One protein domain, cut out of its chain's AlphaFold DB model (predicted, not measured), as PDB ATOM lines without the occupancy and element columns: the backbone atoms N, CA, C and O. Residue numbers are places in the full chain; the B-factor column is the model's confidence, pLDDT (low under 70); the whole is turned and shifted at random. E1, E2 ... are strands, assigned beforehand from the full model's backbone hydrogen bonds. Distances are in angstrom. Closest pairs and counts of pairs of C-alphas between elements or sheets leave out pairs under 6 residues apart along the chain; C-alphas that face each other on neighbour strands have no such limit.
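This is residues 2 to 100 of the 184 residues of the protein "Hypothetical protein" of Adineta steineri (UniProt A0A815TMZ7). Two antiparallel sheets of four strands each, E1 to E4 and E5 to E8, are partly face to face as a small sandwich with their strands crossed. The first half of the printed part makes one sheet and the second half the other, with a single passage between them at the link from E4 to E5. The printed part has 99 residues, with eight named strands, E1 to E8 in that order, and no named helix; the sheet orders are E1 E2 E3 E4 and E5 E6 E7 E8. The class is all strand, though only 42 of the 99 residues are in named elements. The whole is compact and rounded, with a radius of gyration of the C-alphas of 12.9 A and spans of 35 by 29 by 26 A.

E1, residues 8 to 10, E2, residues 19 to 26, E3, residues 34 to 40, and E4, residues 45 to 47, form a meander, each strand the antiparallel neighbour of the one before. N 10 and O 19 are 2.8 A apart in the hairpin of E1 and E2, N 37 and O 23 2.8 A in that of E2 and E3, and N 47 and O 38 2.8 A in that of E3 and E4, within hydrogen-bond range. E2 bends by 79 degrees at residue 22, and this sheet is strongly twisted. E5, residues 58 to 63, E6, residues 70 to 75, E7, residues 78 to 83, and E8, residues 97 to 99, form the second meander. Within hydrogen-bond range here are N 72 and O 62 at 2.8 A, N 73 and O 80 at 2.8 A, and N 79 and O 98 at 2.9 A. In the sandwich, two sheets face to face, the strands of the one stand at 58 degrees to those of the other. The closest C-alphas of the edge strands E1 and E5 are those of Glu 8 and Val 61, 5.8 A apart. E4 and E8 are apart.

E1 begins at C-alpha 8, (228.860, 94.383, -27.178), and is 6.0 A long. E2 is 18.0 A long, E3 16.4 A and E4 6.1 A. E5 begins at C-alpha 58, (218.107, 98.059, -30.978), and is 14.5 A long. E6 and E7 are each 16.4 A long; E8 is 6.9 A long and ends at C-alpha 99, (220.830, 108.777, -40.128).

The two C-alphas farthest apart are those of Ala 2 and Arg 92, 40.4 A. The printed part has no cut. The link from E7 to E8, residues 84 to 96, is long. The mean pLDDT of the printed part is 88.1; confidence is low, under 70, at residues 2 to 4, 29 and 51.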
ATOM      1  N   ALA A   2     214.991  81.674 -24.524       53.38
ATOM      2  CA  ALA A   2     215.779  82.279 -25.596       53.38
ATOM      3  C   ALA A   2     217.170  82.638 -25.049       53.38
ATOM      4  O   ALA A   2     217.267  83.101 -23.910       53.38
ATOM      5  N   GLU A   3     218.230  82.382 -25.816       61.19
ATOM      6  CA  GLU A   3     219.577  82.823 -25.443       61.19
ATOM      7  C   GLU A   3     219.621  84.361 -25.395       61.19
ATOM      8  O   GLU A   3     219.029  85.014 -26.262       61.19
ATOM      9  N   PRO A   4     220.269  84.964 -24.382       63.31
ATOM     10  CA  PRO A   4     220.392  86.411 -24.305       63.31
ATOM     11  C   PRO A   4     221.240  86.912 -25.478       63.31
ATOM     12  O   PRO A   4     222.356  86.446 -25.701       63.31
ATOM     13  N   ARG A   5     220.708  87.880 -26.228       75.00
ATOM     14  CA  ARG A   5     221.453  88.559 -27.289       75.00
ATOM     15  C   ARG A   5     222.530  89.426 -26.638       75.00
ATOM     16  O   ARG A   5     222.215  90.439 -26.023       75.00
ATOM     17  N   ILE A   6     223.787  89.019 -26.768       82.88
ATOM     18  CA  ILE A   6     224.923  89.877 -26.427       82.88
ATOM     19  C   ILE A   6     225.057  90.906 -27.547       82.88
ATOM     20  O   ILE A   6     225.085  90.533 -28.720       82.88
ATOM     21  N   PHE A   7     225.091  92.186 -27.186       89.62
ATOM     22  CA  PHE A   7     225.323  93.258 -28.144       89.62
ATOM     23  C   PHE A   7     226.809  93.574 -28.273       89.62
ATOM     24  O   PHE A   7     227.329  93.510 -29.377       89.62
ATOM     25  N   GLU A   8     227.475  93.900 -27.163       93.19
ATOM     26  CA  GLU A   8     228.860  94.383 -27.178       93.19
ATOM     27  C   GLU A   8     229.540  94.159 -25.826       93.19
ATOM     28  O   GLU A   8     228.881  94.182 -24.781       93.19
ATOM     29  N   THR A   9     230.861  93.986 -25.838       93.19
ATOM     30  CA  THR A   9     231.689  94.056 -24.629       93.19
ATOM     31  C   THR A   9     232.345  95.428 -24.558       93.19
ATOM     32  O   THR A   9     233.197  95.765 -25.369       93.19
ATOM     33  N   ILE A  10     231.932  96.221 -23.578       93.19
ATOM     34  CA  ILE A  10     232.280  97.630 -23.435       93.19
ATOM     35  C   ILE A  10     233.414  97.782 -22.413       93.19
ATOM     36  O   ILE A  10     233.291  97.333 -21.270       93.19
ATOM     37  N   PHE A  11     234.494  98.456 -22.798       91.38
ATOM     38  CA  PHE A  11     235.674  98.688 -21.964       91.38
ATOM     39  C   PHE A  11     235.795 100.160 -21.575       91.38
ATOM     40  O   PHE A  11     236.191 100.980 -22.400       91.38
ATOM     41  N   SER A  12     235.502 100.489 -20.314       88.62
ATOM     42  CA  SER A  12     235.745 101.832 -19.775       88.62
ATOM     43  C   SER A  12     237.221 102.013 -19.398       88.62
ATOM     44  O   SER A  12     237.738 101.165 -18.671       88.62
ATOM     45  N   PRO A  13     237.889 103.116 -19.793       83.94
ATOM     46  CA  PRO A  13     239.239 103.453 -19.336       83.94
ATOM     47  C   PRO A  13     239.368 103.576 -17.813       83.94
ATOM     48  O   PRO A  13     240.469 103.460 -17.280       83.94
ATOM     49  N   GLU A  14     238.260 103.843 -17.118       86.50
ATOM     50  CA  GLU A  14     238.230 104.012 -15.663       86.50
ATOM     51  C   GLU A  14     238.110 102.682 -14.900       86.50
ATOM     52  O   GLU A  14     238.371 102.651 -13.697       86.50
ATOM     53  N   ASN A  15     237.734 101.590 -15.577       87.38
ATOM     54  CA  ASN A  15     237.468 100.294 -14.947       87.38
ATOM     55  C   ASN A  15     238.559  99.274 -15.282       87.38
ATOM     56  O   ASN A  15     239.181  99.323 -16.343       87.38
ATOM     57  N   GLN A  16     238.762  98.302 -14.392       91.62
ATOM     58  CA  GLN A  16     239.695  97.204 -14.635       91.62
ATOM     59  C   GLN A  16     239.064  96.115 -15.510       91.62
ATOM     60  O   GLN A  16     239.764  95.459 -16.288       91.62
ATOM     61  N   TYR A  17     237.752  95.918 -15.384       93.19
ATOM     62  CA  TYR A  17     237.014  94.877 -16.091       93.19
ATOM     63  C   TYR A  17     235.925  95.438 -17.011       93.19
ATOM     64  O   TYR A  17     235.424  96.550 -16.841       93.19
ATOM     65  N   ALA A  18     235.558  94.640 -18.014       92.94
ATOM     66  CA  ALA A  18     234.586  95.025 -19.027       92.94
ATOM     67  C   ALA A  18     233.133  94.939 -18.532       92.94
ATOM     68  O   ALA A  18     232.798  94.205 -17.599       92.94
ATOM     69  N   PHE A  19     232.251  95.634 -19.241       94.50
ATOM     70  CA  PHE A  19     230.807  95.503 -19.122       94.50
ATOM     71  C   PHE A  19     230.253  94.761 -20.341       94.50
ATOM     72  O   PHE A  19     230.434  95.201 -21.472       94.50
ATOM     73  N   VAL A  20     229.540  93.655 -20.137       95.12
ATOM     74  CA  VAL A  20     228.886  92.926 -21.235       95.12
ATOM     75  C   VAL A  20     227.471  93.450 -21.404       95.12
ATOM     76  O   VAL A  20     226.587  93.150 -20.599       95.12
ATOM     77  N   CYS A  21     227.262  94.230 -22.460       94.94
ATOM     78  CA  CYS A  21     225.975  94.808 -22.811       94.94
ATOM     79  C   CYS A  21     225.074  93.757 -23.466       94.94
ATOM     80  O   CYS A  21     225.390  93.212 -24.524       94.94
ATOM     81  N   ILE A  22     223.922  93.500 -22.846       93.44
ATOM     82  CA  ILE A  22     222.897  92.565 -23.342       93.44
ATOM     83  C   ILE A  22     221.549  93.255 -23.586       93.44
ATOM     84  O   ILE A  22     220.566  92.616 -23.954       93.44
ATOM     85  N   GLY A  23     221.481  94.572 -23.378       92.81
ATOM     86  CA  GLY A  23     220.284  95.364 -23.604       92.81
ATOM     87  C   GLY A  23     220.529  96.856 -23.447       92.81
ATOM     88  O   GLY A  23     221.463  97.296 -22.781       92.81
ATOM     89  N   VAL A  24     219.641  97.647 -24.039       93.62
ATOM     90  CA  VAL A  24     219.636  99.105 -23.912       93.62
ATOM     91  C   VAL A  24     218.220  99.551 -23.575       93.62
ATOM     92  O   VAL A  24     217.252  99.027 -24.119       93.62
ATOM     93  N   SER A  25     218.076 100.523 -22.680       92.19
ATOM     94  CA  SER A  25     216.798 101.184 -22.393       92.19
ATOM     95  C   SER A  25     216.943 102.699 -22.476       92.19
ATOM     96  O   SER A  25     218.041 103.234 -22.325       92.19
ATOM     97  N   LYS A  26     215.839 103.417 -22.706       89.62
ATOM     98  CA  LYS A  26     215.840 104.884 -22.675       89.62
ATOM     99  C   LYS A  26     215.697 105.379 -21.233       89.62
ATOM    100  O   LYS A  26     214.865 104.881 -20.470       89.62
ATOM    101  N   SER A  27     216.496 106.366 -20.846       83.44
ATOM    102  CA  SER A  27     216.392 106.985 -19.527       83.44
ATOM    103  C   SER A  27     215.107 107.807 -19.421       83.44
ATOM    104  O   SER A  27     214.797 108.615 -20.292       83.44
ATOM    105  N   LYS A  28     214.365 107.638 -18.322       74.75
ATOM    106  CA  LYS A  28     213.146 108.421 -18.045       74.75
ATOM    107  C   LYS A  28     213.442 109.849 -17.577       74.75
ATOM    108  O   LYS A  28     212.558 110.692 -17.625       74.75
ATOM    109  N   SER A  29     214.651 110.103 -17.072       69.81
ATOM    110  CA  SER A  29     215.005 111.354 -16.388       69.81
ATOM    111  C   SER A  29     215.784 112.347 -17.247       69.81
ATOM    112  O   SER A  29     215.946 113.491 -16.833       69.81
ATOM    113  N   ALA A  30     216.288 111.931 -18.411       72.88
ATOM    114  CA  ALA A  30     217.129 112.765 -19.260       72.88
ATOM    115  C   ALA A  30     216.820 112.526 -20.741       72.88
ATOM    116  O   ALA A  30     216.749 111.384 -21.201       72.88
ATOM    117  N   THR A  31     216.641 113.621 -21.479       76.00
ATOM    118  CA  THR A  31     216.395 113.613 -22.924       76.00
ATOM    119  C   THR A  31     217.570 112.962 -23.654       76.00
ATOM    120  O   THR A  31     218.723 113.217 -23.316       76.00
ATOM    121  N   ASN A  32     217.271 112.102 -24.634       77.06
ATOM    122  CA  ASN A  32     218.248 111.388 -25.472       77.06
ATOM    123  C   ASN A  32     219.357 110.663 -24.696       77.06
ATOM    124  O   ASN A  32     220.457 110.475 -25.197       77.06
ATOM    125  N   SER A  33     219.061 110.249 -23.464       89.75
ATOM    126  CA  SER A  33     219.972 109.442 -22.663       89.75
ATOM    127  C   SER A  33     219.503 107.994 -22.616       89.75
ATOM    128  O   SER A  33     218.307 107.712 -22.507       89.75
ATOM    129  N   TYR A  34     220.459 107.082 -22.644       93.06
ATOM    130  CA  TYR A  34     220.276 105.642 -22.651       93.06
ATOM    131  C   TYR A  34     220.846 105.030 -21.371       93.06
ATOM    132  O   TYR A  34     221.572 105.673 -20.615       93.06
ATOM    133  N   LYS A  35     220.473 103.786 -21.092       93.12
ATOM    134  CA  LYS A  35     221.052 102.962 -20.033       93.12
ATOM    135  C   LYS A  35     221.389 101.602 -20.608       93.12
ATOM    136  O   LYS A  35     220.505 100.941 -21.157       93.12
ATOM    137  N   PHE A  36     222.636 101.192 -20.435       93.69
ATOM    138  CA  PHE A  36     223.090  99.858 -20.788       93.69
ATOM    139  C   PHE A  36     222.705  98.873 -19.682       93.69
ATOM    140  O   PHE A  36     222.898  99.139 -18.492       93.69
ATOM    141  N   ALA A  37     222.111  97.755 -20.082       93.56
ATOM    142  CA  ALA A  37     221.750  96.640 -19.223       93.56
ATOM    143  C   ALA A  37     222.647  95.455 -19.556       93.56
ATOM    144  O   ALA A  37     222.901  95.168 -20.728       93.56
ATOM    145  N   GLY A  38     223.170  94.791 -18.533       93.56
ATOM    146  CA  GLY A  38     224.293  93.896 -18.747       93.56
ATOM    147  C   GLY A  38     224.929  93.359 -17.488       93.56
ATOM    148  O   GLY A  38     224.439  93.566 -16.378       93.56
ATOM    149  N   ILE A  39     226.027  92.646 -17.699       94.38
ATOM    150  CA  ILE A  39     226.862  92.089 -16.641       94.38
ATOM    151  C   ILE A  39     228.050  93.026 -16.470       94.38
ATOM    152  O   ILE A  39     228.832  93.217 -17.401       94.38
ATOM    153  N   ASN A  40     228.185  93.598 -15.280       93.69
ATOM    154  CA  ASN A  40     229.337  94.395 -14.907       93.69
ATOM    155  C   ASN A  40     230.326  93.511 -14.140       93.69
ATOM    156  O   ASN A  40     230.048  93.103 -13.011       93.69
ATOM    157  N   PHE A  41     231.471  93.202 -14.751       93.75
ATOM    158  CA  PHE A  41     232.502  92.385 -14.106       93.75
ATOM    159  C   PHE A  41     233.290  93.142 -13.031       93.75
ATOM    160  O   PHE A  41     233.886  92.499 -12.179       93.75
ATOM    161  N   GLU A  42     233.248  94.477 -13.019       91.81
ATOM    162  CA  GLU A  42     233.851  95.285 -11.952       91.81
ATOM    163  C   GLU A  42     233.069  95.134 -10.639       91.81
ATOM    164  O   GLU A  42     233.641  95.034  -9.557       91.81
ATOM    165  N   THR A  43     231.735  95.099 -10.728       92.69
ATOM    166  CA  THR A  43     230.848  94.991  -9.558       92.69
ATOM    167  C   THR A  43     230.350  93.568  -9.303       92.69
ATOM    168  O   THR A  43     229.644  93.350  -8.315       92.69
ATOM    169  N   GLU A  44     230.693  92.625 -10.187       92.94
ATOM    170  CA  GLU A  44     230.211  91.237 -10.231       92.94
ATOM    171  C   GLU A  44     228.673  91.128 -10.202       92.94
ATOM    172  O   GLU A  44     228.094  90.213  -9.607       92.94
ATOM    173  N   LYS A  45     227.978  92.087 -10.825       92.75
ATOM    174  CA  LYS A  45     226.512  92.191 -10.786       92.75
ATOM    175  C   LYS A  45     225.894  92.339 -12.162       92.75
ATOM    176  O   LYS A  45     226.488  92.856 -13.104       92.75
ATOM    177  N   ILE A  46     224.636  91.921 -12.234       92.00
ATOM    178  CA  ILE A  46     223.744  92.271 -13.329       92.00
ATOM    179  C   ILE A  46     223.151  93.650 -13.035       92.00
ATOM    180  O   ILE A  46     222.559  93.866 -11.977       92.00
ATOM    181  N   GLU A  47     223.296  94.577 -13.973       91.38
ATOM    182  CA  GLU A  47     222.822  95.952 -13.851       91.38
ATOM    183  C   GLU A  47     221.705  96.241 -14.857       91.38
ATOM    184  O   GLU A  47     221.724  95.776 -15.996       91.38
ATOM    185  N   ASN A  48     220.730  97.052 -14.436       87.94
ATOM    186  CA  ASN A  48     219.675  97.623 -15.281       87.94
ATOM    187  C   ASN A  48     218.801  96.621 -16.071       87.94
ATOM    188  O   ASN A  48     218.139  97.042 -17.016       87.94
ATOM    189  N   LEU A  49     218.747  95.332 -15.704       82.81
ATOM    190  CA  LEU A  49     217.790  94.375 -16.290       82.81
ATOM    191  C   LEU A  49     216.424  94.375 -15.592       82.81
ATOM    192  O   LEU A  49     215.392  94.293 -16.258       82.81
ATOM    193  N   ASP A  50     216.397  94.502 -14.267       72.81
ATOM    194  CA  ASP A  50     215.156  94.391 -13.500       72.81
ATOM    195  C   ASP A  50     214.237  95.600 -13.733       72.81
ATOM    196  O   ASP A  50     214.575  96.745 -13.429       72.81
ATOM    197  N   GLY A  51     213.047  95.348 -14.291       67.31
ATOM    198  CA  GLY A  51     212.029  96.377 -14.538       67.31
ATOM    199  C   GLY A  51     212.371  97.381 -15.648       67.31
ATOM    200  O   GLY A  51     211.640  98.361 -15.831       67.31
ATOM    201  N   ALA A  52     213.454  97.162 -16.397       70.19
ATOM    202  CA  ALA A  52     213.804  97.987 -17.542       70.19
ATOM    203  C   ALA A  52     212.934  97.633 -18.755       70.19
ATOM    204  O   ALA A  52     212.845  96.479 -19.169       70.19
ATOM    205  N   SER A  53     212.313  98.647 -19.362       84.75
ATOM    206  CA  SER A  53     211.696  98.507 -20.683       84.75
ATOM    207  C   SER A  53     212.809  98.563 -21.726       84.75
ATOM    208  O   SER A  53     213.119  99.640 -22.243       84.75
ATOM    209  N   LEU A  54     213.463  97.423 -21.954       87.69
ATOM    210  CA  LEU A  54     214.498  97.299 -22.976       87.69
ATOM    211  C   LEU A  54     213.918  97.647 -24.350       87.69
ATOM    212  O   LEU A  54     212.773  97.318 -24.666       87.69
ATOM    213  N   LEU A  55     214.715  98.344 -25.146       88.50
ATOM    214  CA  LEU A  55     214.374  98.749 -26.498       88.50
ATOM    215  C   LEU A  55     214.484  97.526 -27.414       88.50
ATOM    216  O   LEU A  55     215.565  96.971 -27.597       88.50
ATOM    217  N   SER A  56     213.353  97.085 -27.963       86.94
ATOM    218  CA  SER A  56     213.284  95.911 -28.843       86.94
ATOM    219  C   SER A  56     213.822  96.169 -30.252       86.94
ATOM    220  O   SER A  56     214.072  95.224 -30.991       86.94
ATOM    221  N   ASP A  57     213.957  97.437 -30.631       89.00
ATOM    222  CA  ASP A  57     214.384  97.906 -31.952       89.00
ATOM    223  C   ASP A  57     215.896  98.165 -32.052       89.00
ATOM    224  O   ASP A  57     216.391  98.516 -33.124       89.00
ATOM    225  N   VAL A  58     216.645  97.961 -30.963       92.62
ATOM    226  CA  VAL A  58     218.107  98.059 -30.978       92.62
ATOM    227  C   VAL A  58     218.686  96.852 -31.708       92.62
ATOM    228  O   VAL A  58     218.521  95.702 -31.289       92.62
ATOM    229  N   SER A  59     219.377  97.113 -32.815       92.81
ATOM    230  CA  SER A  59     219.996  96.084 -33.649       92.81
ATOM    231  C   SER A  59     221.482  95.905 -33.339       92.81
ATOM    232  O   SER A  59     221.967  94.775 -33.349       92.81
ATOM    233  N   HIS A  60     222.194  96.981 -33.006       94.81
ATOM    234  CA  HIS A  60     223.633  96.943 -32.746       94.81
ATOM    235  C   HIS A  60     224.008  97.909 -31.624       94.81
ATOM    236  O   HIS A  60     223.431  98.992 -31.507       94.81
ATOM    237  N   VAL A  61     225.000  97.515 -30.831       95.81
ATOM    238  CA  VAL A  61     225.768  98.405 -29.957       95.81
ATOM    239  C   VAL A  61     227.224  98.198 -30.342       95.81
ATOM    240  O   VAL A  61     227.615  97.051 -30.501       95.81
ATOM    241  N   ILE A  62     227.983  99.269 -30.561       94.62
ATOM    242  CA  ILE A  62     229.393  99.188 -30.972       94.62
ATOM    243  C   ILE A  62     230.190 100.205 -30.170       94.62
ATOM    244  O   ILE A  62     229.794 101.368 -30.091       94.62
ATOM    245  N   GLN A  63     231.311  99.789 -29.587       93.81
ATOM    246  CA  GLN A  63     232.255 100.714 -28.963       93.81
ATOM    247  C   GLN A  63     233.200 101.309 -30.018       93.81
ATOM    248  O   GLN A  63     233.721 100.594 -30.870       93.81
ATOM    249  N   HIS A  64     233.438 102.619 -29.964       92.06
ATOM    250  CA  HIS A  64     234.360 103.292 -30.872       92.06
ATOM    251  C   HIS A  64     235.816 103.044 -30.446       92.06
ATOM    252  O   HIS A  64     236.252 103.479 -29.382       92.06
ATOM    253  N   GLU A  65     236.613 102.386 -31.287       86.38
ATOM    254  CA  GLU A  65     237.957 101.928 -30.897       86.38
ATOM    255  C   GLU A  65     238.945 103.060 -30.564       86.38
ATOM    256  O   GLU A  65     239.822 102.900 -29.716       86.38
ATOM    257  N   LYS A  66     238.832 104.215 -31.236       86.44
ATOM    258  CA  LYS A  66     239.747 105.363 -31.047       86.44
ATOM    259  C   LYS A  66     239.272 106.378 -30.008       86.44
ATOM    260  O   LYS A  66     240.055 107.221 -29.583       86.44
ATOM    261  N   ASP A  67     238.007 106.304 -29.617       87.44
ATOM    262  CA  ASP A  67     237.367 107.197 -28.648       87.44
ATOM    263  C   ASP A  67     236.646 106.259 -27.696       87.44
ATOM    264  O   ASP A  67     235.462 105.980 -27.869       87.44
ATOM    265  N   ALA A  68     237.428 105.669 -26.785       84.12
ATOM    266  CA  ALA A  68     236.972 104.557 -25.968       84.12
ATOM    267  C   ALA A  68     235.657 104.905 -25.276       84.12
ATOM    268  O   ALA A  68     234.764 104.072 -25.292       84.12
ATOM    269  N   ASP A  69     235.509 106.147 -24.804       88.19
ATOM    270  CA  ASP A  69     234.327 106.662 -24.115       88.19
ATOM    271  C   ASP A  69     233.055 106.706 -24.956       88.19
ATOM    272  O   ASP A  69     231.987 106.909 -24.383       88.19
ATOM    273  N   THR A  70     233.144 106.500 -26.269       92.06
ATOM    274  CA  THR A  70     232.040 106.610 -27.218       92.06
ATOM    275  C   THR A  70     231.473 105.243 -27.613       92.06
ATOM    276  O   THR A  70     232.182 104.312 -27.992       92.06
ATOM    277  N   VAL A  71     230.146 105.139 -27.576       94.56
ATOM    278  CA  VAL A  71     229.355 103.958 -27.928       94.56
ATOM    279  C   VAL A  71     228.248 104.356 -28.900       94.56
ATOM    280  O   VAL A  71     227.529 105.335 -28.694       94.56
ATOM    281  N   LEU A  72     228.089 103.572 -29.960       96.00
ATOM    282  CA  LEU A  72     227.074 103.735 -30.989       96.00
ATOM    283  C   LEU A  72     225.922 102.773 -30.704       96.00
ATOM    284  O   LEU A  72     226.146 101.582 -30.506       96.00
ATOM    285  N   ILE A  73     224.688 103.273 -30.711       96.44
ATOM    286  CA  ILE A  73     223.463 102.482 -30.543       96.44
ATOM    287  C   ILE A  73     222.640 102.602 -31.823       96.44
ATOM    288  O   ILE A  73     222.121 103.676 -32.130       96.44
ATOM    289  N   CYS A  74     222.483 101.496 -32.544       96.38
ATOM    290  CA  CYS A  74     221.687 101.441 -33.763       96.38
ATOM    291  C   CYS A  74     220.250 101.022 -33.479       96.38
ATOM    292  O   CYS A  74     220.012  99.925 -32.969       96.38
ATOM    293  N   GLN A  75     219.299 101.862 -33.881       93.25
ATOM    294  CA  GLN A  75     217.865 101.598 -33.849       93.25
ATOM    295  C   GLN A  75     217.293 101.786 -35.255       93.25
ATOM    296  O   GLN A  75     217.116 102.913 -35.718       93.25
ATOM    297  N   GLY A  76     217.038 100.681 -35.957       93.06
ATOM    298  CA  GLY A  76     216.664 100.728 -37.373       93.06
ATOM    299  C   GLY A  76     217.760 101.385 -38.219       93.06
ATOM    300  O   GLY A  76     218.851 100.839 -38.330       93.06
ATOM    301  N   ASN A  77     217.470 102.556 -38.788       94.62
ATOM    302  CA  ASN A  77     218.395 103.355 -39.601       94.62
ATOM    303  C   ASN A  77     218.981 104.578 -38.869       94.62
ATOM    304  O   ASN A  77     219.647 105.409 -39.486       94.62
ATOM    305  N   HIS A  78     218.723 104.700 -37.565       95.31
ATOM    306  CA  HIS A  78     219.207 105.794 -36.734       95.31
ATOM    307  C   HIS A  78     220.297 105.307 -35.776       95.31
ATOM    308  O   HIS A  78     220.091 104.355 -35.017       95.31
ATOM    309  N   ILE A  79     221.451 105.973 -35.784       96.06
ATOM    310  CA  ILE A  79     222.539 105.730 -34.836       96.06
ATOM    311  C   ILE A  79     222.542 106.844 -33.803       96.06
ATOM    312  O   ILE A  79     222.697 108.007 -34.154       96.06
ATOM    313  N   ASN A  80     222.459 106.482 -32.529       95.19
ATOM    314  CA  ASN A  80     222.711 107.405 -31.431       95.19
ATOM    315  C   ASN A  80     224.145 107.210 -30.939       95.19
ATOM    316  O   ASN A  80     224.539 106.088 -30.621       95.19
ATOM    317  N   ILE A  81     224.901 108.296 -30.843       95.06
ATOM    318  CA  ILE A  81     226.293 108.310 -30.397       95.06
ATOM    319  C   ILE A  81     226.321 108.873 -28.980       95.06
ATOM    320  O   ILE A  81     226.027 110.048 -28.732       95.06
ATOM    321  N   VAL A  82     226.650 108.010 -28.028       94.25
ATOM    322  CA  VAL A  82     226.594 108.297 -26.596       94.25
ATOM    323  C   VAL A  82     227.910 107.958 -25.928       94.25
ATOM    324  O   VAL A  82     228.724 107.237 -26.485       94.25
ATOM    325  N   ASN A  83     228.112 108.450 -24.714       92.25
ATOM    326  CA  ASN A  83     229.182 107.959 -23.869       92.25
ATOM    327  C   ASN A  83     228.783 106.675 -23.118       92.25
ATOM    328  O   ASN A  83     227.620 106.267 -23.153       92.25
ATOM    329  N   PHE A  84     229.697 106.067 -22.356       88.81
ATOM    330  CA  PHE A  84     229.377 104.889 -21.527       88.81
ATOM    331  C   PHE A  84     228.288 105.105 -20.474       88.81
ATOM    332  O   PHE A  84     227.629 104.157 -20.053       88.81
ATOM    333  N   GLN A  85     228.061 106.349 -20.049       88.50
ATOM    334  CA  GLN A  85     226.945 106.688 -19.160       88.50
ATOM    335  C   GLN A  85     225.607 106.781 -19.915       88.50
ATOM    336  O   GLN A  85     224.584 107.119 -19.316       88.50
ATOM    337  N   GLY A  86     225.622 106.535 -21.226       90.88
ATOM    338  CA  GLY A  86     224.489 106.617 -22.132       90.88
ATOM    339  C   GLY A  86     224.048 108.044 -22.443       90.88
ATOM    340  O   GLY A  86     222.951 108.231 -22.957       90.88
ATOM    341  N   LYS A  87     224.848 109.068 -22.132       91.75
ATOM    342  CA  LYS A  87     224.534 110.465 -22.479       91.75
ATOM    343  C   LYS A  87     225.042 110.776 -23.886       91.75
ATOM    344  O   LYS A  87     226.100 110.260 -24.226       91.75
ATOM    345  N   PRO A  88     224.371 111.638 -24.670       89.69
ATOM    346  CA  PRO A  88     224.871 112.068 -25.974       89.69
ATOM    347  C   PRO A  88     226.337 112.494 -25.898       89.69
ATOM    348  O   PRO A  88     226.717 113.202 -24.957       89.69
ATOM    349  N   SER A  89     227.153 112.050 -26.857       81.44
ATOM    350  CA  SER A  89     228.561 112.441 -26.887       81.44
ATOM    351  C   SER A  89     228.671 113.965 -26.960       81.44
ATOM    352  O   SER A  89     227.986 114.618 -27.746       81.44
ATOM    353  N   THR A  90     229.513 114.542 -26.103       71.88
ATOM    354  CA  THR A  90     229.797 115.986 -26.074       71.88
ATOM    355  C   THR A  90     231.031 116.350 -26.894       71.88
ATOM    356  O   THR A  90     231.480 117.499 -26.856       71.88
ATOM    357  N   ASN A  91     231.624 115.376 -27.589       76.44
ATOM    358  CA  ASN A  91     232.777 115.604 -28.440       76.44
ATOM    359  C   ASN A  91     232.361 116.517 -29.602       76.44
ATOM    360  O   ASN A  91     231.536 116.159 -30.427       76.44
ATOM    361  N   ARG A  92     232.932 117.726 -29.675       70.62
ATOM    362  CA  ARG A  92     232.568 118.722 -30.700       70.62
ATOM    363  C   ARG A  92     232.948 118.303 -32.125       70.62
ATOM    364  O   ARG A  92     232.578 119.002 -33.062       70.62
ATOM    365  N   GLN A  93     233.744 117.246 -32.278       80.50
ATOM    366  CA  GLN A  93     234.185 116.744 -33.576       80.50
ATOM    367  C   GLN A  93     233.257 115.670 -34.146       80.50
ATOM    368  O   GLN A  93     233.366 115.375 -35.333       80.50
ATOM    369  N   THR A  94     232.355 115.115 -33.335       81.06
ATOM    370  CA  THR A  94     231.407 114.079 -33.746       81.06
ATOM    371  C   THR A  94     229.977 114.515 -33.449       81.06
ATOM    372  O   THR A  94     229.703 115.279 -32.523       81.06
ATOM    373  N   LEU A  95     229.039 114.063 -34.270       89.69
ATOM    374  CA  LEU A  95     227.619 114.255 -34.024       89.69
ATOM    375  C   LEU A  95     227.146 113.311 -32.918       89.69
ATOM    376  O   LEU A  95     227.740 112.267 -32.662       89.69
ATOM    377  N   SER A  96     226.036 113.664 -32.275       91.56
ATOM    378  CA  SER A  96     225.356 112.761 -31.342       91.56
ATOM    379  C   SER A  96     224.410 111.783 -32.047       91.56
ATOM    380  O   SER A  96     223.916 110.855 -31.412       91.56
ATOM    381  N   GLU A  97     224.130 111.996 -33.334       93.94
ATOM    382  CA  GLU A  97     223.164 111.227 -34.120       93.94
ATOM    383  C   GLU A  97     223.626 111.114 -35.583       93.94
ATOM    384  O   GLU A  97     224.121 112.088 -36.152       93.94
ATOM    385  N   LEU A  98     223.431 109.940 -36.194       95.69
ATOM    386  CA  LEU A  98     223.573 109.706 -37.636       95.69
ATOM    387  C   LEU A  98     222.311 109.040 -38.182       95.69
ATOM    388  O   LEU A  98     221.654 108.261 -37.490       95.69
ATOM    389  N   TYR A  99     222.012 109.302 -39.450       96.50
ATOM    390  CA  TYR A  99     220.830 108.777 -40.128       96.50
ATOM    391  C   TYR A  99     221.252 108.151 -41.447       96.50
ATOM    392  O   TYR A  99     221.879 108.832 -42.249       96.50
ATOM    393  N   PHE A 100     220.890 106.892 -41.674       96.81
ATOM    394  CA  PHE A 100     221.129 106.189 -42.932       96.81
ATOM    395  C   PHE A 100     219.852 106.120 -43.771       96.81
ATOM    396  O   PHE A 100     218.745 106.010 -43.238       96.81
TER     397      PHE A 100